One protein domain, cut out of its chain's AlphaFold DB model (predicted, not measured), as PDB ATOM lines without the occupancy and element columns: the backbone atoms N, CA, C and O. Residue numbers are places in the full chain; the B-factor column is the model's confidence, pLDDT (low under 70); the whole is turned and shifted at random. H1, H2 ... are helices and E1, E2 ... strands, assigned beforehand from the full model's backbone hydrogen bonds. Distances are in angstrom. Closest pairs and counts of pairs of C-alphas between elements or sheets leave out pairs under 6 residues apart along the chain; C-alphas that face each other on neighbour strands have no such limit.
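AT A GLANCE: This is residues 417 to 432 and 453 to 506 of the 1740 residues of the protein "Mediator of RNA polymerase II transcription subunit 14" of Oryza sativa subsp. japonica (UniProt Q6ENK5). A twisted wall of four antiparallel strands has a single helix, H1, over one face at its E4 edge. From edge to edge the strands' lines turn by 78 degrees, and the strands lie side by side in chain order, E1 E2 E3 E4. The 70 printed residues hold these four named strands and then the one named helix; the class is mixed, helices and strands, with under half of the residues, 31, in named elements. The whole is compact, with a radius of gyration of the C-alphas of 12.4 A, and rounded, spanning 32 by 27 by 25 A.

HOW THE PARTS SIT: E1, residues 427 to 430, is antiparallel to E2, residues 456 to 460, at 151 degrees; N 428 and O 458 are within hydrogen-bond range at 2.9 A. E2 and E3, residues 466 to 471, form a hairpin at 156 degrees, with N 467 and O 459 at 2.7 A. E3 and E4, residues 478 to 481, form another at 152 degrees, with N 468 and O 481 at 2.7 A. E2, E3 and E4 make a meander, each strand the antiparallel neighbour of the one before. The edge strands E1 and E4 are apart. H1, residues 489 to 500, is on the sheet at a height of 7.6 A over a local plane fitted to just 6 C-alphas. It lies over E4 and runs along the strands, at 25 degrees to E4 on the local plane; the closest C-alphas of the two, Leu 480 and Glu 496, are 6.0 A apart. In H1, 7 of 8 O i to N i+4 pairs are within hydrogen-bond range.

IN THESE COORDINATES: E1 begins at C-alpha 427 (-41.242, 1.270, 30.753) and is 10.0 A long. E2 measures 13.2 A, E3 16.9 A and E4 9.8 A. H1 measures 16.0 A and ends at C-alpha 500 (-36.856, 11.924, 14.278).

THE WHOLE: The C-alphas farthest apart, Gln 422 and Arg 474, are 34.8 A apart. Residues 433 to 452 are cut out between E1 and E2; C-alphas 432 and 453 are 5.6 A apart across the cut. Of the links printed whole, E2 to E3 is tight, and E3 to E4 and E4 to H1 are short. Mean pLDDT of the printed part is 75.1; 15 residues are under 70, among them 421 to 424 and 483 to 487.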
ATOM      1  N   ASN A 417     -33.011  -3.205  27.826       80.52
ATOM      2  CA  ASN A 417     -31.767  -2.535  28.255       80.52
ATOM      3  C   ASN A 417     -31.639  -2.369  29.789       80.52
ATOM      4  O   ASN A 417     -32.401  -1.643  30.426       80.52
ATOM      5  N   VAL A 418     -30.596  -2.983  30.361       73.49
ATOM      6  CA  VAL A 418     -30.319  -3.096  31.811       73.49
ATOM      7  C   VAL A 418     -30.028  -1.759  32.516       73.49
ATOM      8  O   VAL A 418     -30.247  -1.647  33.723       73.49
ATOM      9  N   GLN A 419     -29.547  -0.730  31.810       68.96
ATOM     10  CA  GLN A 419     -29.291   0.584  32.429       68.96
ATOM     11  C   GLN A 419     -30.577   1.398  32.659       68.96
ATOM     12  O   GLN A 419     -30.575   2.334  33.458       68.96
ATOM     13  N   ILE A 420     -31.665   1.042  31.966       71.68
ATOM     14  CA  ILE A 420     -32.918   1.808  31.922       71.68
ATOM     15  C   ILE A 420     -34.050   1.022  32.590       71.68
ATOM     16  O   ILE A 420     -34.732   1.565  33.453       71.68
ATOM     17  N   SER A 421     -34.219  -0.260  32.244       68.23
ATOM     18  CA  SER A 421     -35.202  -1.148  32.869       68.23
ATOM     19  C   SER A 421     -34.531  -2.091  33.870       68.23
ATOM     20  O   SER A 421     -34.019  -3.147  33.489       68.23
ATOM     21  N   GLN A 422     -34.559  -1.720  35.152       66.50
ATOM     22  CA  GLN A 422     -34.193  -2.600  36.274       66.50
ATOM     23  C   GLN A 422     -35.437  -3.173  36.974       66.50
ATOM     24  O   GLN A 422     -35.358  -4.190  37.659       66.50
ATOM     25  N   SER A 423     -36.599  -2.552  36.764       66.75
ATOM     26  CA  SER A 423     -37.911  -3.004  37.210       66.75
ATOM     27  C   SER A 423     -38.909  -3.047  36.039       66.75
ATOM     28  O   SER A 423     -38.812  -2.246  35.105       66.75
ATOM     29  N   PRO A 424     -39.947  -3.906  36.093       67.95
ATOM     30  CA  PRO A 424     -41.020  -3.911  35.094       67.95
ATOM     31  C   PRO A 424     -41.907  -2.653  35.148       67.95
ATOM     32  O   PRO A 424     -42.808  -2.509  34.328       67.95
ATOM     33  N   LYS A 425     -41.677  -1.741  36.104       70.23
ATOM     34  CA  LYS A 425     -42.352  -0.440  36.187       70.23
ATOM     35  C   LYS A 425     -41.564   0.677  35.496       70.23
ATOM     36  O   LYS A 425     -41.960   1.827  35.615       70.23
ATOM     37  N   ASP A 426     -40.442   0.389  34.838       75.03
ATOM     38  CA  ASP A 426     -39.573   1.432  34.271       75.03
ATOM     39  C   ASP A 426     -39.919   1.812  32.822       75.03
ATOM     40  O   ASP A 426     -39.452   2.854  32.372       75.03
ATOM     41  N   VAL A 427     -40.741   1.013  32.121       81.16
ATOM     42  CA  VAL A 427     -41.242   1.270  30.753       81.16
ATOM     43  C   VAL A 427     -42.717   0.847  30.644       81.16
ATOM     44  O   VAL A 427     -43.028  -0.325  30.857       81.16
ATOM     45  N   ILE A 428     -43.634   1.766  30.315       80.19
ATOM     46  CA  ILE A 428     -45.099   1.533  30.329       80.19
ATOM     47  C   ILE A 428     -45.774   2.191  29.111       80.19
ATOM     48  O   ILE A 428     -45.529   3.360  28.847       80.19
ATOM     49  N   LEU A 429     -46.661   1.488  28.395       80.96
ATOM     50  CA  LEU A 429     -47.544   2.084  27.374       80.96
ATOM     51  C   LEU A 429     -48.933   2.341  27.987       80.96
ATOM     52  O   LEU A 429     -49.646   1.382  28.288       80.96
ATOM     53  N   LYS A 430     -49.309   3.612  28.185       71.40
ATOM     54  CA  LYS A 430     -50.627   4.005  28.718       71.40
ATOM     55  C   LYS A 430     -51.670   3.951  27.590       71.40
ATOM     56  O   LYS A 430     -51.471   4.572  26.548       71.40
ATOM     57  N   ARG A 431     -52.767   3.218  27.808       64.49
ATOM     58  CA  ARG A 431     -54.026   3.318  27.045       64.49
ATOM     59  C   ARG A 431     -55.101   3.806  28.011       64.49
ATOM     60  O   ARG A 431     -55.375   3.106  28.983       64.49
ATOM     61  N   ASP A 432     -55.718   4.948  27.736       53.68
ATOM     62  CA  ASP A 432     -56.827   5.459  28.548       53.68
ATOM     63  C   ASP A 432     -58.157   4.905  28.023       53.68
ATOM     64  O   ASP A 432     -58.759   5.450  27.101       53.68
ATOM     65  N   GLY A 453     -57.951   9.451  23.419       48.25
ATOM     66  CA  GLY A 453     -57.078   9.492  24.606       48.25
ATOM     67  C   GLY A 453     -55.571   9.376  24.314       48.25
ATOM     68  O   GLY A 453     -55.155   8.778  23.318       48.25
ATOM     69  N   ASN A 454     -54.738   9.995  25.155       58.66
ATOM     70  CA  ASN A 454     -53.311  10.190  24.877       58.66
ATOM     71  C   ASN A 454     -52.480   8.919  25.093       58.66
ATOM     72  O   ASN A 454     -51.886   8.692  26.145       58.66
ATOM     73  N   GLU A 455     -52.383   8.117  24.038       70.24
ATOM     74  CA  GLU A 455     -51.467   6.982  23.985       70.24
ATOM     75  C   GLU A 455     -50.012   7.462  24.019       70.24
ATOM     76  O   GLU A 455     -49.539   8.141  23.103       70.24
ATOM     77  N   VAL A 456     -49.313   7.121  25.105       75.59
ATOM     78  CA  VAL A 456     -47.950   7.580  25.407       75.59
ATOM     79  C   VAL A 456     -47.144   6.439  26.034       75.59
ATOM     80  O   VAL A 456     -47.632   5.701  26.896       75.59
ATOM     81  N   LEU A 457     -45.886   6.310  25.612       83.80
ATOM     82  CA  LEU A 457     -44.911   5.343  26.119       83.80
ATOM     83  C   LEU A 457     -43.975   6.017  27.141       83.80
ATOM     84  O   LEU A 457     -43.164   6.855  26.768       83.80
ATOM     85  N   GLN A 458     -44.098   5.678  28.422       82.75
ATOM     86  CA  GLN A 458     -43.443   6.331  29.566       82.75
ATOM     87  C   GLN A 458     -42.197   5.572  30.060       82.75
ATOM     88  O   GLN A 458     -42.230   4.346  30.149       82.75
ATOM     89  N   VAL A 459     -41.132   6.298  30.438       83.07
ATOM     90  CA  VAL A 459     -39.828   5.773  30.909       83.07
ATOM     91  C   VAL A 459     -39.333   6.513  32.166       83.07
ATOM     92  O   VAL A 459     -39.424   7.734  32.221       83.07
ATOM     93  N   ARG A 460     -38.818   5.829  33.201       80.45
ATOM     94  CA  ARG A 460     -38.480   6.454  34.511       80.45
ATOM     95  C   ARG A 460     -37.248   7.388  34.479       80.45
ATOM     96  O   ARG A 460     -36.196   7.002  33.980       80.45
ATOM     97  N   ALA A 461     -37.346   8.554  35.132       77.34
ATOM     98  CA  ALA A 461     -36.238   9.496  35.365       77.34
ATOM     99  C   ALA A 461     -35.666   9.418  36.801       77.34
ATOM    100  O   ALA A 461     -34.577   8.881  37.007       77.34
ATOM    101  N   TYR A 462     -36.399   9.915  37.807       72.09
ATOM    102  CA  TYR A 462     -36.060   9.787  39.234       72.09
ATOM    103  C   TYR A 462     -37.323   9.658  40.098       72.09
ATOM    104  O   TYR A 462     -38.354  10.265  39.807       72.09
ATOM    105  N   GLY A 463     -37.268   8.863  41.173       70.39
ATOM    106  CA  GLY A 463     -38.424   8.623  42.045       70.39
ATOM    107  C   GLY A 463     -39.649   8.112  41.269       70.39
ATOM    108  O   GLY A 463     -39.589   7.066  40.617       70.39
ATOM    109  N   GLN A 464     -40.758   8.857  41.331       72.43
ATOM    110  CA  GLN A 464     -41.992   8.570  40.583       72.43
ATOM    111  C   GLN A 464     -42.095   9.299  39.227       72.43
ATOM    112  O   GLN A 464     -43.097   9.138  38.540       72.43
ATOM    113  N   ALA A 465     -41.096  10.091  38.828       72.86
ATOM    114  CA  ALA A 465     -41.149  10.889  37.605       72.86
ATOM    115  C   ALA A 465     -40.795  10.059  36.352       72.86
ATOM    116  O   ALA A 465     -39.833   9.281  36.368       72.86
ATOM    117  N   TYR A 466     -41.539  10.264  35.260       78.97
ATOM    118  CA  TYR A 466     -41.359   9.585  33.971       78.97
ATOM    119  C   TYR A 466     -41.240  10.585  32.811       78.97
ATOM    120  O   TYR A 466     -41.707  11.716  32.907       78.97
ATOM    121  N   ILE A 467     -40.653  10.138  31.704       83.17
ATOM    122  CA  ILE A 467     -40.557  10.822  30.414       83.17
ATOM    123  C   ILE A 467     -41.364   9.998  29.404       83.17
ATOM    124  O   ILE A 467     -41.077   8.822  29.192       83.17
ATOM    125  N   GLY A 468     -42.395  10.600  28.824       81.77
ATOM    126  CA  GLY A 468     -43.253  10.031  27.793       81.77
ATOM    127  C   GLY A 468     -42.709  10.199  26.372       81.77
ATOM    128  O   GLY A 468     -41.944  11.116  26.073       81.77
ATOM    129  N   LEU A 469     -43.164   9.321  25.482       85.74
ATOM    130  CA  LEU A 469     -42.981   9.376  24.038       85.74
ATOM    131  C   LEU A 469     -44.353   9.245  23.359       85.74
ATOM    132  O   LEU A 469     -45.053   8.251  23.567       85.74
ATOM    133  N   GLY A 470     -44.720  10.238  22.549       82.93
ATOM    134  CA  GLY A 470     -45.967  10.287  21.779       82.93
ATOM    135  C   GLY A 470     -45.727  10.501  20.280       82.93
ATOM    136  O   GLY A 470     -44.586  10.537  19.817       82.93
ATOM    137  N   ILE A 471     -46.807  10.666  19.508       83.98
ATOM    138  CA  ILE A 471     -46.757  10.964  18.063       83.98
ATOM    139  C   ILE A 471     -47.621  12.190  17.751       83.98
ATOM    140  O   ILE A 471     -48.785  12.267  18.146       83.98
ATOM    141  N   ASN A 472     -47.056  13.145  17.013       80.74
ATOM    142  CA  ASN A 472     -47.719  14.382  16.618       80.74
ATOM    143  C   ASN A 472     -48.821  14.125  15.579       80.74
ATOM    144  O   ASN A 472     -48.540  13.696  14.458       80.74
ATOM    145  N   ILE A 473     -50.069  14.469  15.906       78.11
ATOM    146  CA  ILE A 473     -51.215  14.162  15.038       78.11
ATOM    147  C   ILE A 473     -51.241  14.940  13.704       78.11
ATOM    148  O   ILE A 473     -52.022  14.575  12.831       78.11
ATOM    149  N   ARG A 474     -50.418  15.989  13.509       76.68
ATOM    150  CA  ARG A 474     -50.274  16.671  12.200       76.68
ATOM    151  C   ARG A 474     -49.218  16.047  11.297       76.68
ATOM    152  O   ARG A 474     -49.455  15.935  10.101       76.68
ATOM    153  N   SER A 475     -48.050  15.736  11.853       77.33
ATOM    154  CA  SER A 475     -46.834  15.435  11.085       77.33
ATOM    155  C   SER A 475     -46.374  13.981  11.188       77.33
ATOM    156  O   SER A 475     -45.393  13.613  10.551       77.33
ATOM    157  N   GLY A 476     -47.014  13.160  12.028       75.83
ATOM    158  CA  GLY A 476     -46.619  11.768  12.261       75.83
ATOM    159  C   GLY A 476     -45.241  11.592  12.920       75.83
ATOM    160  O   GLY A 476     -44.773  10.456  13.019       75.83
ATOM    161  N   ARG A 477     -44.599  12.689  13.354       82.87
ATOM    162  CA  ARG A 477     -43.295  12.723  14.041       82.87
ATOM    163  C   ARG A 477     -43.413  12.318  15.507       82.87
ATOM    164  O   ARG A 477     -44.452  12.536  16.129       82.87
ATOM    165  N   PHE A 478     -42.337  11.770  16.058       83.63
ATOM    166  CA  PHE A 478     -42.240  11.425  17.473       83.63
ATOM    167  C   PHE A 478     -42.055  12.679  18.333       83.63
ATOM    168  O   PHE A 478     -41.344  13.593  17.925       83.63
ATOM    169  N   LEU A 479     -42.683  12.698  19.511       81.48
ATOM    170  CA  LEU A 479     -42.623  13.788  20.489       81.48
ATOM    171  C   LEU A 479     -42.099  13.265  21.830       81.48
ATOM    172  O   LEU A 479     -42.671  12.308  22.356       81.48
ATOM    173  N   LEU A 480     -41.072  13.896  22.403       81.51
ATOM    174  CA  LEU A 480     -40.585  13.588  23.755       81.51
ATOM    175  C   LEU A 480     -41.235  14.519  24.785       81.51
ATOM    176  O   LEU A 480     -41.053  15.732  24.764       81.51
ATOM    177  N   GLN A 481     -41.975  13.932  25.723       72.94
ATOM    178  CA  GLN A 481     -42.750  14.634  26.743       72.94
ATOM    179  C   GLN A 481     -42.207  14.314  28.141       72.94
ATOM    180  O   GLN A 481     -42.595  13.313  28.735       72.94
ATOM    181  N   SER A 482     -41.350  15.153  28.725       71.77
ATOM    182  CA  SER A 482     -41.196  15.143  30.190       71.77
ATOM    183  C   SER A 482     -42.165  16.150  30.814       71.77
ATOM    184  O   SER A 482     -42.272  17.250  30.269       71.77
ATOM    185  N   PRO A 483     -42.811  15.857  31.958       66.96
ATOM    186  CA  PRO A 483     -43.495  16.892  32.725       66.96
ATOM    187  C   PRO A 483     -42.497  17.997  33.098       66.96
ATOM    188  O   PRO A 483     -41.320  17.730  33.360       66.96
ATOM    189  N   GLU A 484     -42.967  19.243  33.077       61.83
ATOM    190  CA  GLU A 484     -42.136  20.442  32.854       61.83
ATOM    191  C   GLU A 484     -41.011  20.639  33.887       61.83
ATOM    192  O   GLU A 484     -39.962  21.199  33.580       61.83
ATOM    193  N   ASN A 485     -41.180  20.102  35.097       60.04
ATOM    194  CA  ASN A 485     -40.221  20.248  36.192       60.04
ATOM    195  C   ASN A 485     -39.001  19.302  36.109       60.04
ATOM    196  O   ASN A 485     -38.053  19.482  36.876       60.04
ATOM    197  N   ILE A 486     -38.971  18.308  35.204       66.27
ATOM    198  CA  ILE A 486     -37.818  17.388  35.101       66.27
ATOM    199  C   ILE A 486     -36.648  18.015  34.322       66.27
ATOM    200  O   ILE A 486     -35.502  17.857  34.738       66.27
ATOM    201  N   LEU A 487     -36.898  18.675  33.183       69.96
ATOM    202  CA  LEU A 487     -35.856  19.047  32.212       69.96
ATOM    203  C   LEU A 487     -36.174  20.344  31.450       69.96
ATOM    204  O   LEU A 487     -37.328  20.555  31.081       69.96
ATOM    205  N   PRO A 488     -35.157  21.156  31.094       70.17
ATOM    206  CA  PRO A 488     -35.350  22.284  30.189       70.17
ATOM    207  C   PRO A 488     -35.669  21.788  28.764       70.17
ATOM    208  O   PRO A 488     -35.042  20.834  28.292       70.17
ATOM    209  N   PRO A 489     -36.586  22.441  28.023       69.45
ATOM    210  CA  PRO A 489     -37.071  21.935  26.737       69.45
ATOM    211  C   PRO A 489     -36.002  21.873  25.638       69.45
ATOM    212  O   PRO A 489     -36.096  21.030  24.750       69.45
ATOM    213  N   SER A 490     -34.941  22.682  25.714       72.65
ATOM    214  CA  SER A 490     -33.770  22.561  24.831       72.65
ATOM    215  C   SER A 490     -33.142  21.164  24.892       72.65
ATOM    216  O   SER A 490     -32.882  20.554  23.859       72.65
ATOM    217  N   ALA A 491     -32.991  20.608  26.097       71.53
ATOM    218  CA  ALA A 491     -32.419  19.283  26.304       71.53
ATOM    219  C   ALA A 491     -33.296  18.133  25.770       71.53
ATOM    220  O   ALA A 491     -32.766  17.055  25.485       71.53
ATOM    221  N   LEU A 492     -34.610  18.358  25.650       78.64
ATOM    222  CA  LEU A 492     -35.558  17.433  25.024       78.64
ATOM    223  C   LEU A 492     -35.502  17.546  23.498       78.64
ATOM    224  O   LEU A 492     -35.426  16.523  22.826       78.64
ATOM    225  N   LEU A 493     -35.478  18.771  22.959       79.95
ATOM    226  CA  LEU A 493     -35.431  19.037  21.518       79.95
ATOM    227  C   LEU A 493     -34.162  18.475  20.859       79.95
ATOM    228  O   LEU A 493     -34.275  17.857  19.802       79.95
ATOM    229  N   ASP A 494     -32.995  18.588  21.511       81.26
ATOM    230  CA  ASP A 494     -31.747  17.916  21.094       81.26
ATOM    231  C   ASP A 494     -31.982  16.414  20.813       81.26
ATOM    232  O   ASP A 494     -31.503  15.848  19.829       81.26
ATOM    233  N   CYS A 495     -32.729  15.760  21.709       80.70
ATOM    234  CA  CYS A 495     -32.987  14.324  21.676       80.70
ATOM    235  C   CYS A 495     -34.137  13.953  20.727       80.70
ATOM    236  O   CYS A 495     -34.083  12.914  20.073       80.70
ATOM    237  N   GLU A 496     -35.168  14.793  20.631       82.46
ATOM    238  CA  GLU A 496     -36.312  14.595  19.738       82.46
ATOM    239  C   GLU A 496     -35.900  14.745  18.272       82.46
ATOM    240  O   GLU A 496     -36.332  13.959  17.425       82.46
ATOM    241  N   GLU A 497     -35.032  15.708  17.954       81.24
ATOM    242  CA  GLU A 497     -34.521  15.864  16.594       81.24
ATOM    243  C   GLU A 497     -33.624  14.677  16.206       81.24
ATOM    244  O   GLU A 497     -33.745  14.156  15.098       81.24
ATOM    245  N   ALA A 498     -32.789  14.186  17.129       80.31
ATOM    246  CA  ALA A 498     -31.974  12.989  16.919       80.31
ATOM    247  C   ALA A 498     -32.817  11.713  16.717       80.31
ATOM    248  O   ALA A 498     -32.471  10.870  15.884       80.31
ATOM    249  N   LEU A 499     -33.943  11.588  17.430       82.71
ATOM    250  CA  LEU A 499     -34.887  10.480  17.273       82.71
ATOM    251  C   LEU A 499     -35.629  10.555  15.927       82.71
ATOM    252  O   LEU A 499     -35.687   9.565  15.203       82.71
ATOM    253  N   ASN A 500     -36.143  11.730  15.549       83.30
ATOM    254  CA  ASN A 500     -36.856  11.924  14.278       83.30
ATOM    255  C   ASN A 500     -35.939  11.870  13.041       83.30
ATOM    256  O   ASN A 500     -36.414  11.563  11.950       83.30
ATOM    257  N   LYS A 501     -34.632  12.127  13.195       79.47
ATOM    258  CA  LYS A 501     -33.604  11.873  12.166       79.47
ATOM    259  C   LYS A 501     -33.185  10.402  12.070       79.47
ATOM    260  O   LYS A 501     -32.483  10.046  11.128       79.47
ATOM    261  N   GLY A 502     -33.546   9.564  13.048       75.02
ATOM    262  CA  GLY A 502     -33.051   8.188  13.166       75.02
ATOM    263  C   GLY A 502     -31.548   8.088  13.468       75.02
ATOM    264  O   GLY A 502     -30.940   7.063  13.175       75.02
ATOM    265  N   SER A 503     -30.928   9.144  14.013       74.11
ATOM    266  CA  SER A 503     -29.467   9.234  14.175       74.11
ATOM    267  C   SER A 503     -28.937   8.709  15.512       74.11
ATOM    268  O   SER A 503     -27.737   8.480  15.637       74.11
ATOM    269  N   ILE A 504     -29.799   8.550  16.520       77.32
ATOM    270  CA  ILE A 504     -29.466   7.995  17.842       77.32
ATOM    271  C   ILE A 504     -30.538   6.963  18.212       77.32
ATOM    272  O   ILE A 504     -31.709   7.136  17.865       77.32
ATOM    273  N   THR A 505     -30.160   5.879  18.897       81.08
ATOM    274  CA  THR A 505     -31.137   4.870  19.328       81.08
ATOM    275  C   THR A 505     -32.050   5.427  20.422       81.08
ATOM    276  O   THR A 505     -31.642   6.265  21.230       81.08
ATOM    277  N   ALA A 506     -33.281   4.914  20.514       81.31
ATOM    278  CA  ALA A 506     -34.206   5.320  21.572       81.31
ATOM    279  C   ALA A 506     -33.633   5.087  22.987       81.31
ATOM    280  O   ALA A 506     -34.006   5.795  23.917       81.31
TER     281      ALA A 506